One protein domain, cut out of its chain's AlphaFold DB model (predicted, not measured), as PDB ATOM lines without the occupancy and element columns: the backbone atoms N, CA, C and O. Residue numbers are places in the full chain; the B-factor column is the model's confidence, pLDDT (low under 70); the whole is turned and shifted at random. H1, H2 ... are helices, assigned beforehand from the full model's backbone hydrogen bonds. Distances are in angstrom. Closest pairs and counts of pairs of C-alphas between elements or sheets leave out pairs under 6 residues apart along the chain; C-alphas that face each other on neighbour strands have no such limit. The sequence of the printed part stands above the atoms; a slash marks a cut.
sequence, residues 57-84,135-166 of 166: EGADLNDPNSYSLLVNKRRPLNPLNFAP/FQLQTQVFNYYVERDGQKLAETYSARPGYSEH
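This is residues 57 to 84 and 135 to 166 of the 166 residues of the protein "D-alanyl-D-alanine metallocarboxypeptidase" of Renibacterium salmoninarum (strain ATCC 33209 / DSM 20767 / JCM 11484 / NBRC 15589 / NCIMB 2235) (UniProt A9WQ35). This is a rod with little regular structure: helix H1 and the short H2 make a corner at one end, and residues 57 to 84 wind without a named element toward the other. After H2, residues 158 to 166 turn back toward that winding stretch. The printed part has 60 residues, 22 of them in H1 then H2, with no named strand; the class is all helix. It is only just loose, close to compact, with a radius of gyration of the C-alphas of 12.7 A and spans of 42 by 20 by 13 A.

H1, residues 135 to 149, is 20.6 A long and begins at C-alpha 135 (118.500, 115.628, 102.282). H2, residues 151 to 157, ends at C-alpha 157 (115.700, 104.062, 90.893).

H1 touches H2 with residues 142 to 146 alone; the closest C-alphas, of Tyr 145 and Ala 154, are 5.3 A apart. They run opposite ways at a steep tilt of 64 degrees. In H1 every O i to N i+4 pair is within hydrogen-bond range; in H2 1 of 3 is, beside 3 of 4 O i to N i+3 pairs.

The C-alphas farthest apart, of Glu 57 and Arg 148, are 43.0 A apart. Residues 85 to 134 are not printed; C-alphas 84 and 135 are 11.9 A apart across the cut. The link H1 to H2 is tight. Of the printed residues, one has a pLDDT under 70, namely residue 57, and the mean pLDDT of the printed part is 96.0.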
ATOM      1  N   GLU A  57      93.663 124.203  88.444       59.75
ATOM      2  CA  GLU A  57      93.520 125.639  88.628       59.75
ATOM      3  C   GLU A  57      93.650 125.913  90.136       59.75
ATOM      4  O   GLU A  57      92.818 125.483  90.933       59.75
ATOM      5  N   GLY A  58      94.765 126.530  90.544       70.19
ATOM      6  CA  GLY A  58      95.082 126.812  91.951       70.19
ATOM      7  C   GLY A  58      96.097 125.888  92.642       70.19
ATOM      8  O   GLY A  58      96.399 126.128  93.810       70.19
ATOM      9  N   ALA A  59      96.668 124.876  91.977       85.62
ATOM     10  CA  ALA A  59      97.758 124.083  92.556       85.62
ATOM     11  C   ALA A  59      99.090 124.853  92.541       85.62
ATOM     12  O   ALA A  59      99.643 125.141  91.477       85.62
ATOM     13  N   ASP A  60      99.650 125.139  93.720       93.31
ATOM     14  CA  ASP A  60     101.018 125.650  93.812       93.31
ATOM     15  C   ASP A  60     102.010 124.491  93.666       93.31
ATOM     16  O   ASP A  60     102.149 123.652  94.557       93.31
ATOM     17  N   LEU A  61     102.682 124.435  92.517       94.88
ATOM     18  CA  LEU A  61     103.655 123.391  92.192       94.88
ATOM     19  C   LEU A  61     105.083 123.720  92.655       94.88
ATOM     20  O   LEU A  61     105.977 122.908  92.405       94.88
ATOM     21  N   ASN A  62     105.323 124.893  93.255       93.50
ATOM     22  CA  ASN A  62     106.664 125.393  93.577       93.50
ATOM     23  C   ASN A  62     106.866 125.718  95.065       93.50
ATOM     24  O   ASN A  62     108.010 125.676  95.519       93.50
ATOM     25  N   ASP A  63     105.813 126.053  95.818       95.50
ATOM     26  CA  ASP A  63     105.923 126.244  97.269       95.50
ATOM     27  C   ASP A  63     106.253 124.904  97.945       95.50
ATOM     28  O   ASP A  63     105.451 123.970  97.868       95.50
ATOM     29  N   PRO A  64     107.399 124.779  98.642       95.31
ATOM     30  CA  PRO A  64     107.765 123.548  99.333       95.31
ATOM     31  C   PRO A  64     106.755 123.112 100.414       95.31
ATOM     32  O   PRO A  64     106.738 121.944 100.801       95.31
ATOM     33  N   ASN A  65     105.898 124.016 100.902       95.44
ATOM     34  CA  ASN A  65     104.834 123.697 101.856       95.44
ATOM     35  C   ASN A  65     103.511 123.293 101.187       95.44
ATOM     36  O   ASN A  65     102.590 122.850 101.882       95.44
ATOM     37  N   SER A  66     103.401 123.411  99.864       95.81
ATOM     38  CA  SER A  66     102.223 122.978  99.116       95.81
ATOM     39  C   SER A  66     102.132 121.455  99.072       95.81
ATOM     40  O   SER A  66     103.112 120.762  98.804       95.81
ATOM     41  N   TYR A  67     100.930 120.910  99.268       93.62
ATOM     42  CA  TYR A  67     100.667 119.484  99.030       93.62
ATOM     43  C   TYR A  67     100.625 119.121  97.539       93.62
ATOM     44  O   TYR A  67     100.633 117.944  97.200       93.62
ATOM     45  N   SER A  68     100.596 120.122  96.653       95.12
ATOM     46  CA  SER A  68     100.685 119.944  95.199       95.12
ATOM     47  C   SER A  68     102.094 120.188  94.645       95.12
ATOM     48  O   SER A  68     102.268 120.223  93.429       95.12
ATOM     49  N   LEU A  69     103.099 120.373  95.509       96.38
ATOM     50  CA  LEU A  69     104.490 120.576  95.106       96.38
ATOM     51  C   LEU A  69     104.945 119.488  94.122       96.38
ATOM     52  O   LEU A  69     104.827 118.295  94.399       96.38
ATOM     53  N   LEU A  70     105.531 119.896  92.994       96.94
ATOM     54  CA  LEU A  70     106.055 118.963  92.001       96.94
ATOM     55  C   LEU A  70     107.565 118.782  92.164       96.94
ATOM     56  O   LEU A  70     108.349 119.611  91.696       96.94
ATOM     57  N   VAL A  71     107.973 117.642  92.723       97.81
ATOM     58  CA  VAL A  71     109.383 117.235  92.823       97.81
ATOM     59  C   VAL A  71     109.658 116.093  91.855       97.81
ATOM     60  O   VAL A  71     108.951 115.097  91.818       97.81
ATOM     61  N   ASN A  72     110.690 116.216  91.024       97.56
ATOM     62  CA  ASN A  72     111.131 115.133  90.140       97.56
ATOM     63  C   ASN A  72     112.569 115.376  89.681       97.56
ATOM     64  O   ASN A  72     113.144 116.404  90.000       97.56
ATOM     65  N   LYS A  73     113.138 114.503  88.835       96.56
ATOM     66  CA  LYS A  73     114.535 114.591  88.340       96.56
ATOM     67  C   LYS A  73     114.937 115.936  87.703       96.56
ATOM     68  O   LYS A  73     116.133 116.188  87.554       96.56
ATOM     69  N   ARG A  74     113.974 116.772  87.301       96.94
ATOM     70  CA  ARG A  74     114.172 118.103  86.702       96.94
ATOM     71  C   ARG A  74     113.733 119.255  87.614       96.94
ATOM     72  O   ARG A  74     114.073 120.395  87.317       96.94
ATOM     73  N   ARG A  75     112.985 118.973  88.683       97.38
ATOM     74  CA  ARG A  75     112.427 119.950  89.623       97.38
ATOM     75  C   ARG A  75     112.839 119.584  91.050       97.38
ATOM     76  O   ARG A  75     112.229 118.683  91.625       97.38
ATOM     77  N   PRO A  76     113.898 120.205  91.589       97.75
ATOM     78  CA  PRO A  76     114.303 119.965  92.962       97.75
ATOM     79  C   PRO A  76     113.392 120.683  93.962       97.75
ATOM     80  O   PRO A  76     112.699 121.639  93.617       97.75
ATOM     81  N   LEU A  77     113.495 120.276  95.223       97.88
ATOM     82  CA  LEU A  77     113.050 121.057  96.370       97.88
ATOM     83  C   LEU A  77     113.772 122.412  96.423       97.88
ATOM     84  O   LEU A  77     114.958 122.519  96.089       97.88
ATOM     85  N   ASN A  78     113.064 123.436  96.896       95.44
ATOM     86  CA  ASN A  78     113.620 124.754  97.167       95.44
ATOM     87  C   ASN A  78     113.218 125.216  98.581       95.44
ATOM     88  O   ASN A  78     112.044 125.505  98.794       95.44
ATOM     89  N   PRO A  79     114.154 125.312  99.543       97.25
ATOM     90  CA  PRO A  79     115.575 124.979  99.416       97.25
ATOM     91  C   PRO A  79     115.809 123.470  99.208       97.25
ATOM     92  O   PRO A  79     114.961 122.652  99.551       97.25
ATOM     93  N   LEU A  80     116.981 123.081  98.683       97.19
ATOM     94  CA  LEU A  80     117.315 121.669  98.406       97.19
ATOM     95  C   LEU A  80     117.180 120.755  99.630       97.19
ATOM     96  O   LEU A  80     116.885 119.571  99.495       97.19
ATOM     97  N   ASN A  81     117.429 121.311 100.813       96.69
ATOM     98  CA  ASN A  81     117.360 120.638 102.101       96.69
ATOM     99  C   ASN A  81     116.081 120.964 102.883       96.69
ATOM    100  O   ASN A  81     116.097 120.889 104.112       96.69
ATOM    101  N   PHE A  82     115.011 121.367 102.191       98.12
ATOM    102  CA  PHE A  82     113.725 121.639 102.814       98.12
ATOM    103  C   PHE A  82     113.286 120.476 103.713       98.12
ATOM    104  O   PHE A  82     113.379 119.308 103.339       98.12
ATOM    105  N   ALA A  83     112.808 120.830 104.902       97.44
ATOM    106  CA  ALA A  83     112.233 119.919 105.873       97.44
ATOM    107  C   ALA A  83     110.897 120.517 106.339       97.44
ATOM    108  O   ALA A  83     110.898 121.650 106.833       97.44
ATOM    109  N   PRO A  84     109.768 119.801 106.193       97.56
ATOM    110  CA  PRO A  84     108.483 120.289 106.678       97.56
ATOM    111  C   PRO A  84     108.498 120.493 108.199       97.56
ATOM    112  O   PRO A  84     109.065 119.694 108.944       97.56
ATOM    113  N   PHE A 135     117.448 115.458 103.283       98.50
ATOM    114  CA  PHE A 135     118.500 115.628 102.282       98.50
ATOM    115  C   PHE A 135     119.780 114.852 102.628       98.50
ATOM    116  O   PHE A 135     120.390 114.225 101.757       98.50
ATOM    117  N   GLN A 136     120.172 114.852 103.906       98.31
ATOM    118  CA  GLN A 136     121.374 114.164 104.372       98.31
ATOM    119  C   GLN A 136     121.233 112.643 104.260       98.31
ATOM    120  O   GLN A 136     122.162 111.973 103.804       98.31
ATOM    121  N   LEU A 137     120.075 112.092 104.634       97.44
ATOM    122  CA  LEU A 137     119.815 110.666 104.486       97.44
ATOM    123  C   LEU A 137     119.730 110.281 103.004       97.44
ATOM    124  O   LEU A 137     120.383 109.325 102.594       97.44
ATOM    125  N   GLN A 138     119.036 111.061 102.167       98.56
ATOM    126  CA  GLN A 138     118.980 110.821 100.719       98.56
ATOM    127  C   GLN A 138     120.371 110.882 100.065       98.56
ATOM    128  O   GLN A 138     120.641 110.105  99.153       98.56
ATOM    129  N   THR A 139     121.277 111.734 100.555       98.69
ATOM    130  CA  THR A 139     122.686 111.764 100.120       98.69
ATOM    131  C   THR A 139     123.391 110.446 100.399       98.69
ATOM    132  O   THR A 139     124.041 109.901  99.510       98.69
ATOM    133  N   GLN A 140     123.217 109.887 101.597       98.31
ATOM    134  CA  GLN A 140     123.793 108.586 101.943       98.31
ATOM    135  C   GLN A 140     123.201 107.464 101.082       98.31
ATOM    136  O   GLN A 140     123.949 106.663 100.530       98.31
ATOM    137  N   VAL A 141     121.873 107.446 100.909       97.31
ATOM    138  CA  VAL A 141     121.173 106.451 100.077       97.31
ATOM    139  C   VAL A 141     121.648 106.508  98.627       97.31
ATOM    140  O   VAL A 141     121.969 105.481  98.033       97.31
ATOM    141  N   PHE A 142     121.698 107.705  98.043       98.44
ATOM    142  CA  PHE A 142     122.123 107.886  96.662       98.44
ATOM    143  C   PHE A 142     123.586 107.479  96.470       98.44
ATOM    144  O   PHE A 142     123.874 106.692  95.573       98.44
ATOM    145  N   ASN A 143     124.487 107.930  97.347       98.69
ATOM    146  CA  ASN A 143     125.908 107.590  97.258       98.69
ATOM    147  C   ASN A 143     126.156 106.086  97.414       98.69
ATOM    148  O   ASN A 143     126.947 105.532  96.658       98.69
ATOM    149  N   TYR A 144     125.434 105.414  98.316       98.38
ATOM    150  CA  TYR A 144     125.495 103.958  98.457       98.38
ATOM    151  C   TYR A 144     125.149 103.241  97.142       98.38
ATOM    152  O   TYR A 144     125.848 102.323  96.716       98.38
ATOM    153  N   TYR A 145     124.094 103.681  96.453       98.56
ATOM    154  CA  TYR A 145     123.708 103.094  95.170       98.56
ATOM    155  C   TYR A 145     124.668 103.444  94.032       98.56
ATOM    156  O   TYR A 145     124.920 102.604  93.172       98.56
ATOM    157  N   VAL A 146     125.244 104.649  94.033       98.62
ATOM    158  CA  VAL A 146     126.297 105.035  93.082       98.62
ATOM    159  C   VAL A 146     127.531 104.152  93.255       98.62
ATOM    160  O   VAL A 146     128.087 103.701  92.258       98.62
ATOM    161  N   GLU A 147     127.943 103.886  94.494       98.56
ATOM    162  CA  GLU A 147     129.083 103.019  94.801       98.56
ATOM    163  C   GLU A 147     128.827 101.571  94.366       98.56
ATOM    164  O   GLU A 147     129.694 100.944  93.760       98.56
ATOM    165  N   ARG A 148     127.624 101.049  94.632       98.31
ATOM    166  CA  ARG A 148     127.273  99.654  94.337       98.31
ATOM    167  C   ARG A 148     127.046  99.386  92.847       98.31
ATOM    168  O   ARG A 148     127.517  98.379  92.324       98.31
ATOM    169  N   ASP A 149     126.315 100.277  92.180       98.31
ATOM    170  CA  ASP A 149     125.709 100.010  90.869       98.31
ATOM    171  C   ASP A 149     126.181 100.989  89.775       98.31
ATOM    172  O   ASP A 149     125.865 100.819  88.594       98.31
ATOM    173  N   GLY A 150     126.936 102.025  90.148       98.44
ATOM    174  CA  GLY A 150     127.321 103.122  89.268       98.44
ATOM    175  C   GLY A 150     126.216 104.170  89.104       98.44
ATOM    176  O   GLY A 150     125.018 103.883  89.138       98.44
ATOM    177  N   GLN A 151     126.619 105.422  88.872       97.81
ATOM    178  CA  GLN A 151     125.694 106.563  88.870       97.81
ATOM    179  C   GLN A 151     124.543 106.425  87.868       97.81
ATOM    180  O   GLN A 151     123.395 106.690  88.215       97.81
ATOM    181  N   LYS A 152     124.828 105.983  86.637       97.94
ATOM    182  CA  LYS A 152     123.802 105.856  85.591       97.94
ATOM    183  C   LYS A 152     122.668 104.919  86.014       97.94
ATOM    184  O   LYS A 152     121.514 105.211  85.719       97.94
ATOM    185  N   LEU A 153     122.993 103.805  86.672       98.12
ATOM    186  CA  LEU A 153     121.997 102.839  87.125       98.12
ATOM    187  C   LEU A 153     121.300 103.337  88.396       98.12
ATOM    188  O   LEU A 153     120.073 103.298  88.455       98.12
ATOM    189  N   ALA A 154     122.046 103.899  89.351       97.94
ATOM    190  CA  ALA A 154     121.487 104.494  90.564       97.94
ATOM    191  C   ALA A 154     120.427 105.567  90.257       97.94
ATOM    192  O   ALA A 154     119.343 105.542  90.832       97.94
ATOM    193  N   GLU A 155     120.673 106.454  89.287       97.31
ATOM    194  CA  GLU A 155     119.718 107.498  88.883       97.31
ATOM    195  C   GLU A 155     118.422 106.952  88.252       97.31
ATOM    196  O   GLU A 155     117.468 107.711  88.051       97.31
ATOM    197  N   THR A 156     118.339 105.655  87.926       97.31
ATOM    198  CA  THR A 156     117.087 105.048  87.439       97.31
ATOM    199  C   THR A 156     116.083 104.803  88.561       97.31
ATOM    200  O   THR A 156     114.891 104.977  88.317       97.31
ATOM    201  N   TYR A 157     116.550 104.490  89.775       96.31
ATOM    202  CA  TYR A 157     115.700 104.062  90.893       96.31
ATOM    203  C   TYR A 157     115.937 104.828  92.207       96.31
ATOM    204  O   TYR A 157     115.169 104.672  93.152       96.31
ATOM    205  N   SER A 158     116.973 105.664  92.289       97.44
ATOM    206  CA  SER A 158     117.248 106.541  93.426       97.44
ATOM    207  C   SER A 158     117.315 107.992  92.965       97.44
ATOM    208  O   SER A 158     118.009 108.336  92.005       97.44
ATOM    209  N   ALA A 159     116.578 108.860  93.651       98.12
ATOM    210  CA  ALA A 159     116.618 110.289  93.397       98.12
ATOM    211  C   ALA A 159     117.946 110.898  93.871       98.12
ATOM    212  O   ALA A 159     118.517 110.493  94.886       98.12
ATOM    213  N   ARG A 160     118.415 111.934  93.172       98.44
ATOM    214  CA  ARG A 160     119.497 112.777  93.694       98.44
ATOM    215  C   ARG A 160     119.028 113.500  94.966       98.44
ATOM    216  O   ARG A 160     117.829 113.758  95.103       98.44
ATOM    217  N   PRO A 161     119.936 113.874  95.879       98.50
ATOM    218  CA  PRO A 161     119.579 114.676  97.049       98.50
ATOM    219  C   PRO A 161     118.851 115.963  96.643       98.50
ATOM    220  O   PRO A 161     119.320 116.684  95.762       98.50
ATOM    221  N   GLY A 162     117.686 116.218  97.242       98.19
ATOM    222  CA  GLY A 162     116.806 117.342  96.892       98.19
ATOM    223  C   GLY A 162     115.871 117.101  95.698       98.19
ATOM    224  O   GLY A 162     115.116 117.994  95.349       98.19
ATOM    225  N   TYR A 163     115.891 115.919  95.072       98.44
ATOM    226  CA  TYR A 163     115.012 115.542  93.948       98.44
ATOM    227  C   TYR A 163     114.056 114.386  94.309       98.44
ATOM    228  O   TYR A 163     113.510 113.730  93.422       98.44
ATOM    229  N   SER A 164     113.921 114.088  95.603       98.06
ATOM    230  CA  SER A 164     113.084 113.020  96.160       98.06
ATOM    231  C   SER A 164     111.792 113.607  96.726       98.06
ATOM    232  O   SER A 164     111.851 114.661  97.347       98.06
ATOM    233  N   GLU A 165     110.666 112.913  96.544       97.38
ATOM    234  CA  GLU A 165     109.384 113.241  97.200       97.38
ATOM    235  C   GLU A 165     109.308 112.758  98.656       97.38
ATOM    236  O   GLU A 165     108.476 113.249  99.415       97.38
ATOM    237  N   HIS A 166     110.151 111.787  99.034       97.50
ATOM    238  CA  HIS A 166     110.334 111.407 100.440       97.50
ATOM    239  C   HIS A 166     110.719 112.603 101.304       97.50
ATOM    240  O   HIS A 166     111.580 113.383 100.846       97.50
TER     241      HIS A 166